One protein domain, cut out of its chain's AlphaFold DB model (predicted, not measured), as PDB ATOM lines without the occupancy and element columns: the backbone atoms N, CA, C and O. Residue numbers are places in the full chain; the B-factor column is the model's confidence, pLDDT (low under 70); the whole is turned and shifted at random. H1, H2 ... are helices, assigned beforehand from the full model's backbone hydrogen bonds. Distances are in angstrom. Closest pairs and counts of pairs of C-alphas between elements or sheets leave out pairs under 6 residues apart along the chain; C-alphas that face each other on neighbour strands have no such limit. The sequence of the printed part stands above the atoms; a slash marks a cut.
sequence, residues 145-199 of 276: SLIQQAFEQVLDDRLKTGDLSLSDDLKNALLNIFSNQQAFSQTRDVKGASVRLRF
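What this domain is: This is residues 145 to 199 of the 276 residues of an uncharacterized protein of Candidatus Thermofonsia Clade 2 bacterium (UniProt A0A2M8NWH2). Two helices, H1 and H2, make a V, with the end of H2 packed on the first part of H1; beyond them the short helix H3 leads into a long loop, residues 185 to 199, that folds back on itself and makes the far end of a loose model. Residues 157 to 165 and 190 to 195 stick out. The printed part has 55 residues with three named helices, in the order H1, H2, H3, and no named strand; its class is all helix. It is loose, with a radius of gyration of the C-alphas of 13.5 A, and spans 35 by 26 by 16 A.

How they stand to each other: Begin with H1, residues 145 to 161, the longest helix. It touches H2, residues 168 to 178, with its residues 147 to 152 alone; look at Gln 148 and Leu 175, whose C-alphas are the closest, 5.7 A apart. The two stand at a steep tilt of 50 degrees, opposite ways. H3, residues 181 to 184, is close to H1 but not clearly touching: the closest C-alphas, of Ile 147 and Gln 181, are 7.6 A apart. Farther out, residues 187 to 188 pair with residues 197 to 198, antiparallel. In H1 and H2 every O i to N i+4 pair is within hydrogen-bond range; H3 is too short for such a pair.

Where its parts are: Find C-alpha 145 at (-29.846, 24.525, 101.859); from there H1 runs 24.4 A to C-alpha 161. H2 runs 15.1 A from C-alpha 168 at (-41.499, 37.200, 102.232) to C-alpha 178. H3 ends at C-alpha 184, at (-33.861, 20.108, 115.536).

The domain as a whole: The two C-alphas farthest apart, of Asp 168 and Ser 194, are 37.0 A apart. The printed part has no cut; the link from H1 to H2 is short and that from H2 to H3 tight. Mean pLDDT of the printed part is 85.6, and residues 184 to 185 are under 70.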
ATOM      1  N   SER A 145     -28.952  24.327 103.001       91.25
ATOM      2  CA  SER A 145     -29.846  24.525 101.859       91.25
ATOM      3  C   SER A 145     -30.815  23.359 101.664       91.25
ATOM      4  O   SER A 145     -31.969  23.590 101.314       91.25
ATOM      5  N   LEU A 146     -30.385  22.116 101.912       91.75
ATOM      6  CA  LEU A 146     -31.264  20.946 101.845       91.75
ATOM      7  C   LEU A 146     -32.408  21.051 102.859       91.75
ATOM      8  O   LEU A 146     -33.570  20.854 102.503       91.75
ATOM      9  N   ILE A 147     -32.081  21.369 104.114       90.25
ATOM     10  CA  ILE A 147     -33.064  21.507 105.192       90.25
ATOM     11  C   ILE A 147     -33.985  22.695 104.903       90.25
ATOM     12  O   ILE A 147     -35.205  22.559 104.987       90.25
ATOM     13  N   GLN A 148     -33.415  23.833 104.502       91.44
ATOM     14  CA  GLN A 148     -34.159  25.041 104.169       91.44
ATOM     15  C   GLN A 148     -35.190  24.792 103.061       91.44
ATOM     16  O   GLN A 148     -36.363  25.100 103.251       91.44
ATOM     17  N   GLN A 149     -34.784  24.181 101.943       92.50
ATOM     18  CA  GLN A 149     -35.686  23.885 100.823       92.50
ATOM     19  C   GLN A 149     -36.785  22.888 101.210       92.50
ATOM     20  O   GLN A 149     -37.924  23.023 100.765       92.50
ATOM     21  N   ALA A 150     -36.478  21.899 102.057       91.25
ATOM     22  CA  ALA A 150     -37.488  20.964 102.551       91.25
ATOM     23  C   ALA A 150     -38.543  21.671 103.421       91.25
ATOM     24  O   ALA A 150     -39.738  21.423 103.264       91.25
ATOM     25  N   PHE A 151     -38.127  22.583 104.307       90.19
ATOM     26  CA  PHE A 151     -39.065  23.383 105.101       90.19
ATOM     27  C   PHE A 151     -39.849  24.385 104.260       90.19
ATOM     28  O   PHE A 151     -41.033  24.588 104.521       90.19
ATOM     29  N   GLU A 152     -39.222  24.982 103.247       91.94
ATOM     30  CA  GLU A 152     -39.892  25.890 102.319       91.94
ATOM     31  C   GLU A 152     -41.051  25.205 101.601       91.94
ATOM     32  O   GLU A 152     -42.149  25.752 101.583       91.94
ATOM     33  N   GLN A 153     -40.853  23.978 101.113       90.69
ATOM     34  CA  GLN A 153     -41.922  23.201 100.481       90.69
ATOM     35  C   GLN A 153     -43.104  22.976 101.431       90.69
ATOM     36  O   GLN A 153     -44.250  23.232 101.067       90.69
ATOM     37  N   VAL A 154     -42.831  22.559 102.673       89.12
ATOM     38  CA  VAL A 154     -43.880  22.353 103.685       89.12
ATOM     39  C   VAL A 154     -44.617  23.657 103.988       89.12
ATOM     40  O   VAL A 154     -45.841  23.656 104.130       89.12
ATOM     41  N   LEU A 155     -43.892  24.771 104.100       89.56
ATOM     42  CA  LEU A 155     -44.482  26.074 104.379       89.56
ATOM     43  C   LEU A 155     -45.363  26.539 103.214       89.56
ATOM     44  O   LEU A 155     -46.517  26.897 103.439       89.56
ATOM     45  N   ASP A 156     -44.867  26.458 101.982       89.62
ATOM     46  CA  ASP A 156     -45.596  26.858 100.776       89.62
ATOM     47  C   ASP A 156     -46.869  26.034 100.571       89.62
ATOM     48  O   ASP A 156     -47.920  26.589 100.246       89.62
ATOM     49  N   ASP A 157     -46.822  24.725 100.816       87.94
ATOM     50  CA  ASP A 157     -48.000  23.858 100.714       87.94
ATOM     51  C   ASP A 157     -49.069  24.211 101.761       87.94
ATOM     52  O   ASP A 157     -50.273  24.198 101.476       87.94
ATOM     53  N   ARG A 158     -48.654  24.585 102.977       86.62
ATOM     54  CA  ARG A 158     -49.581  25.024 104.033       86.62
ATOM     55  C   ARG A 158     -50.150  26.416 103.769       86.62
ATOM     56  O   ARG A 158     -51.326  26.626 104.047       86.62
ATOM     57  N   LEU A 159     -49.367  27.336 103.207       88.12
ATOM     58  CA  LEU A 159     -49.841  28.676 102.843       88.12
ATOM     59  C   LEU A 159     -50.808  28.645 101.653       88.12
ATOM     60  O   LEU A 159     -51.778  29.390 101.645       88.12
ATOM     61  N   LYS A 160     -50.609  27.748 100.677       86.00
ATOM     62  CA  LYS A 160     -51.547  27.574  99.550       86.00
ATOM     63  C   LYS A 160     -52.920  27.052  99.976       86.00
ATOM     64  O   LYS A 160     -53.902  27.294  99.283       86.00
ATOM     65  N   THR A 161     -52.973  26.276 101.058       80.88
ATOM     66  CA  THR A 161     -54.190  25.587 101.521       80.88
ATOM     67  C   THR A 161     -54.875  26.277 102.701       80.88
ATOM     68  O   THR A 161     -55.948  25.837 103.109       80.88
ATOM     69  N   GLY A 162     -54.270  27.326 103.263       74.12
ATOM     70  CA  GLY A 162     -54.788  28.048 104.421       74.12
ATOM     71  C   GLY A 162     -55.166  29.493 104.106       74.12
ATOM     72  O   GLY A 162     -54.709  30.068 103.128       74.12
ATOM     73  N   ASP A 163     -55.935  30.110 105.003       76.38
ATOM     74  CA  ASP A 163     -56.298  31.538 104.935       76.38
ATOM     75  C   ASP A 163     -55.162  32.476 105.398       76.38
ATOM     76  O   ASP A 163     -55.353  33.680 105.565       76.38
ATOM     77  N   LEU A 164     -53.975  31.926 105.671       81.62
ATOM     78  CA  LEU A 164     -52.849  32.660 106.235       81.62
ATOM     79  C   LEU A 164     -51.880  33.074 105.121       81.62
ATOM     80  O   LEU A 164     -51.296  32.219 104.462       81.62
ATOM     81  N   SER A 165     -51.651  34.377 104.958       84.31
ATOM     82  CA  SER A 165     -50.582  34.918 104.110       84.31
ATOM     83  C   SER A 165     -49.421  35.411 104.973       84.31
ATOM     84  O   SER A 165     -49.641  36.157 105.930       84.31
ATOM     85  N   LEU A 166     -48.188  35.046 104.625       87.12
ATOM     86  CA  LEU A 166     -46.973  35.575 105.251       87.12
ATOM     87  C   LEU A 166     -46.275  36.539 104.289       87.12
ATOM     88  O   LEU A 166     -46.318  36.335 103.079       87.12
ATOM     89  N   SER A 167     -45.618  37.570 104.825       90.81
ATOM     90  CA  SER A 167     -44.677  38.363 104.030       90.81
ATOM     91  C   SER A 167     -43.414  37.554 103.732       90.81
ATOM     92  O   SER A 167     -43.022  36.692 104.526       90.81
ATOM     93  N   ASP A 168     -42.743  37.871 102.625       89.38
ATOM     94  CA  ASP A 168     -41.499  37.200 102.232       89.38
ATOM     95  C   ASP A 168     -40.403  37.347 103.296       89.38
ATOM     96  O   ASP A 168     -39.697  36.387 103.595       89.38
ATOM     97  N   ASP A 169     -40.309  38.509 103.948       93.00
ATOM     98  CA  ASP A 169     -39.343  38.740 105.029       93.00
ATOM     99  C   ASP A 169     -39.560  37.783 106.210       93.00
ATOM    100  O   ASP A 169     -38.609  37.201 106.737       93.00
ATOM    101  N   LEU A 170     -40.819  37.578 106.613       91.19
ATOM    102  CA  LEU A 170     -41.157  36.663 107.701       91.19
ATOM    103  C   LEU A 170     -40.954  35.204 107.278       91.19
ATOM    104  O   LEU A 170     -40.438  34.409 108.067       91.19
ATOM    105  N   LYS A 171     -41.299  34.856 106.032       90.31
ATOM    106  CA  LYS A 171     -41.023  33.534 105.452       90.31
ATOM    107  C   LYS A 171     -39.524  33.227 105.519       90.31
ATOM    108  O   LYS A 171     -39.131  32.207 106.082       90.31
ATOM    109  N   ASN A 172     -38.688  34.141 105.032       90.06
ATOM    110  CA  ASN A 172     -37.234  33.992 105.018       90.06
ATOM    111  C   ASN A 172     -36.647  33.894 106.432       90.06
ATOM    112  O   ASN A 172     -35.785  33.052 106.683       90.06
ATOM    113  N   ALA A 173     -37.145  34.693 107.380       89.94
ATOM    114  CA  ALA A 173     -36.727  34.602 108.776       89.94
ATOM    115  C   ALA A 173     -37.027  33.219 109.383       89.94
ATOM    116  O   ALA A 173     -36.163  32.635 110.036       89.94
ATOM    117  N   LEU A 174     -38.220  32.665 109.134       89.25
ATOM    118  CA  LEU A 174     -38.585  31.322 109.599       89.25
ATOM    119  C   LEU A 174     -37.701  30.245 108.963       89.25
ATOM    120  O   LEU A 174     -37.215  29.366 109.673       89.25
ATOM    121  N   LEU A 175     -37.460  30.325 107.654       88.75
ATOM    122  CA  LEU A 175     -36.615  29.367 106.938       88.75
ATOM    123  C   LEU A 175     -35.178  29.351 107.464       88.75
ATOM    124  O   LEU A 175     -34.637  28.272 107.689       88.75
ATOM    125  N   ASN A 176     -34.599  30.517 107.748       86.69
ATOM    126  CA  ASN A 176     -33.258  30.618 108.329       86.69
ATOM    127  C   ASN A 176     -33.191  30.060 109.761       86.69
ATOM    128  O   ASN A 176     -32.196  29.461 110.159       86.69
ATOM    129  N   ILE A 177     -34.250  30.228 110.559       85.00
ATOM    130  CA  ILE A 177     -34.317  29.634 111.904       85.00
ATOM    131  C   ILE A 177     -34.415  28.108 111.803       85.00
ATOM    132  O   ILE A 177     -33.772  27.381 112.566       85.00
ATOM    133  N   PHE A 178     -35.222  27.615 110.861       82.50
ATOM    134  CA  PHE A 178     -35.511  26.195 110.713       82.50
ATOM    135  C   PHE A 178     -34.502  25.423 109.840       82.50
ATOM    136  O   PHE A 178     -34.559  24.197 109.783       82.50
ATOM    137  N   SER A 179     -33.533  26.085 109.211       83.19
ATOM    138  CA  SER A 179     -32.436  25.416 108.502       83.19
ATOM    139  C   SER A 179     -31.338  24.899 109.444       83.19
ATOM    140  O   SER A 179     -30.568  24.007 109.075       83.19
ATOM    141  N   ASN A 180     -31.275  25.393 110.688       81.06
ATOM    142  CA  ASN A 180     -30.242  25.006 111.649       81.06
ATOM    143  C   ASN A 180     -30.475  23.596 112.218       81.06
ATOM    144  O   ASN A 180     -31.248  23.395 113.158       81.06
ATOM    145  N   GLN A 181     -29.726  22.616 111.707       75.94
ATOM    146  CA  GLN A 181     -29.833  21.210 112.104       75.94
ATOM    147  C   GLN A 181     -29.698  20.972 113.622       75.94
ATOM    148  O   GLN A 181     -30.429  20.142 114.173       75.94
ATOM    149  N   GLN A 182     -28.807  21.695 114.315       74.12
ATOM    150  CA  GLN A 182     -28.567  21.499 115.753       74.12
ATOM    151  C   GLN A 182     -29.798  21.846 116.597       74.12
ATOM    152  O   GLN A 182     -30.034  21.228 117.637       74.12
ATOM    153  N   ALA A 183     -30.616  22.797 116.136       70.19
ATOM    154  CA  ALA A 183     -31.851  23.170 116.814       70.19
ATOM    155  C   ALA A 183     -32.912  22.051 116.756       70.19
ATOM    156  O   ALA A 183     -33.746  21.948 117.661       70.19
ATOM    157  N   PHE A 184     -32.885  21.192 115.729       67.38
ATOM    158  CA  PHE A 184     -33.861  20.108 115.536       67.38
ATOM    159  C   PHE A 184     -33.466  18.788 116.179       67.38
ATOM    160  O   PHE A 184     -34.340  18.047 116.622       67.38
ATOM    161  N   SER A 185     -32.174  18.480 116.244       69.00
ATOM    162  CA  SER A 185     -31.703  17.165 116.692       69.00
ATOM    163  C   SER A 185     -31.882  16.906 118.194       69.00
ATOM    164  O   SER A 185     -31.686  15.772 118.647       69.00
ATOM    165  N   GLN A 186     -32.250  17.933 118.968       75.31
ATOM    166  CA  GLN A 186     -32.450  17.851 120.414       75.31
ATOM    167  C   GLN A 186     -33.795  17.218 120.788       75.31
ATOM    168  O   GLN A 186     -34.835  17.473 120.178       75.31
ATOM    169  N   THR A 187     -33.777  16.414 121.849       81.19
ATOM    170  CA  THR A 187     -34.996  15.907 122.483       81.19
ATOM    171  C   THR A 187     -35.658  17.036 123.266       81.19
ATOM    172  O   THR A 187     -35.030  17.633 124.137       81.19
ATOM    173  N   ARG A 188     -36.933  17.300 122.988       82.88
ATOM    174  CA  ARG A 188     -37.736  18.322 123.659       82.88
ATOM    175  C   ARG A 188     -38.707  17.667 124.628       82.88
ATOM    176  O   ARG A 188     -39.400  16.707 124.278       82.88
ATOM    177  N   ASP A 189     -38.744  18.205 125.837       85.19
ATOM    178  CA  ASP A 189     -39.771  17.870 126.813       85.19
ATOM    179  C   ASP A 189     -40.983  18.773 126.580       85.19
ATOM    180  O   ASP A 189     -40.861  19.999 126.551       85.19
ATOM    181  N   VAL A 190     -42.141  18.165 126.342       87.00
ATOM    182  CA  VAL A 190     -43.376  18.887 126.041       87.00
ATOM    183  C   VAL A 190     -44.278  18.747 127.252       87.00
ATOM    184  O   VAL A 190     -44.815  17.673 127.519       87.00
ATOM    185  N   LYS A 191     -44.441  19.838 128.007       90.75
ATOM    186  CA  LYS A 191     -45.248  19.843 129.231       90.75
ATOM    187  C   LYS A 191     -46.658  19.317 128.940       90.75
ATOM    188  O   LYS A 191     -47.368  19.872 128.108       90.75
ATOM    189  N   GLY A 192     -47.060  18.272 129.661       91.19
ATOM    190  CA  GLY A 192     -48.364  17.623 129.501       91.19
ATOM    191  C   GLY A 192     -48.389  16.461 128.502       91.19
ATOM    192  O   GLY A 192     -49.399  15.769 128.429       91.19
ATOM    193  N   ALA A 193     -47.297  16.196 127.781       90.62
ATOM    194  CA  ALA A 193     -47.142  14.975 127.000       90.62
ATOM    195  C   ALA A 193     -46.525  13.862 127.865       90.62
ATOM    196  O   ALA A 193     -45.582  14.091 128.618       90.62
ATOM    197  N   SER A 194     -47.015  12.630 127.718       91.81
ATOM    198  CA  SER A 194     -46.391  11.430 128.302       91.81
ATOM    199  C   SER A 194     -45.183  10.929 127.497       91.81
ATOM    200  O   SER A 194     -44.604   9.892 127.815       91.81
ATOM    201  N   VAL A 195     -44.805  11.654 126.439       87.25
ATOM    202  CA  VAL A 195     -43.736  11.306 125.502       87.25
ATOM    203  C   VAL A 195     -42.821  12.501 125.269       87.25
ATOM    204  O   VAL A 195     -43.246  13.653 125.325       87.25
ATOM    205  N   ARG A 196     -41.554  12.218 124.956       87.56
ATOM    206  CA  ARG A 196     -40.595  13.236 124.520       87.56
ATOM    207  C   ARG A 196     -40.575  13.312 123.003       87.56
ATOM    208  O   ARG A 196     -40.566  12.282 122.331       87.56
ATOM    209  N   LEU A 197     -40.511  14.527 122.473       84.69
ATOM    210  CA  LEU A 197     -40.450  14.753 121.036       84.69
ATOM    211  C   LEU A 197     -38.991  14.869 120.599       84.69
ATOM    212  O   LEU A 197     -38.220  15.622 121.186       84.69
ATOM    213  N   ARG A 198     -38.602  14.147 119.550       82.06
ATOM    214  CA  ARG A 198     -37.281  14.279 118.931       82.06
ATOM    215  C   ARG A 198     -37.452  14.339 117.425       82.06
ATOM    216  O   ARG A 198     -37.969  13.393 116.838       82.06
ATOM    217  N   PHE A 199     -36.984  15.418 116.809       81.00
ATOM    218  CA  PHE A 199     -36.938  15.503 115.357       81.00
ATOM    219  C   PHE A 199     -35.646  14.862 114.852       81.00
ATOM    220  O   PHE A 199     -34.562  15.066 115.403       81.00
TER     221      PHE A 199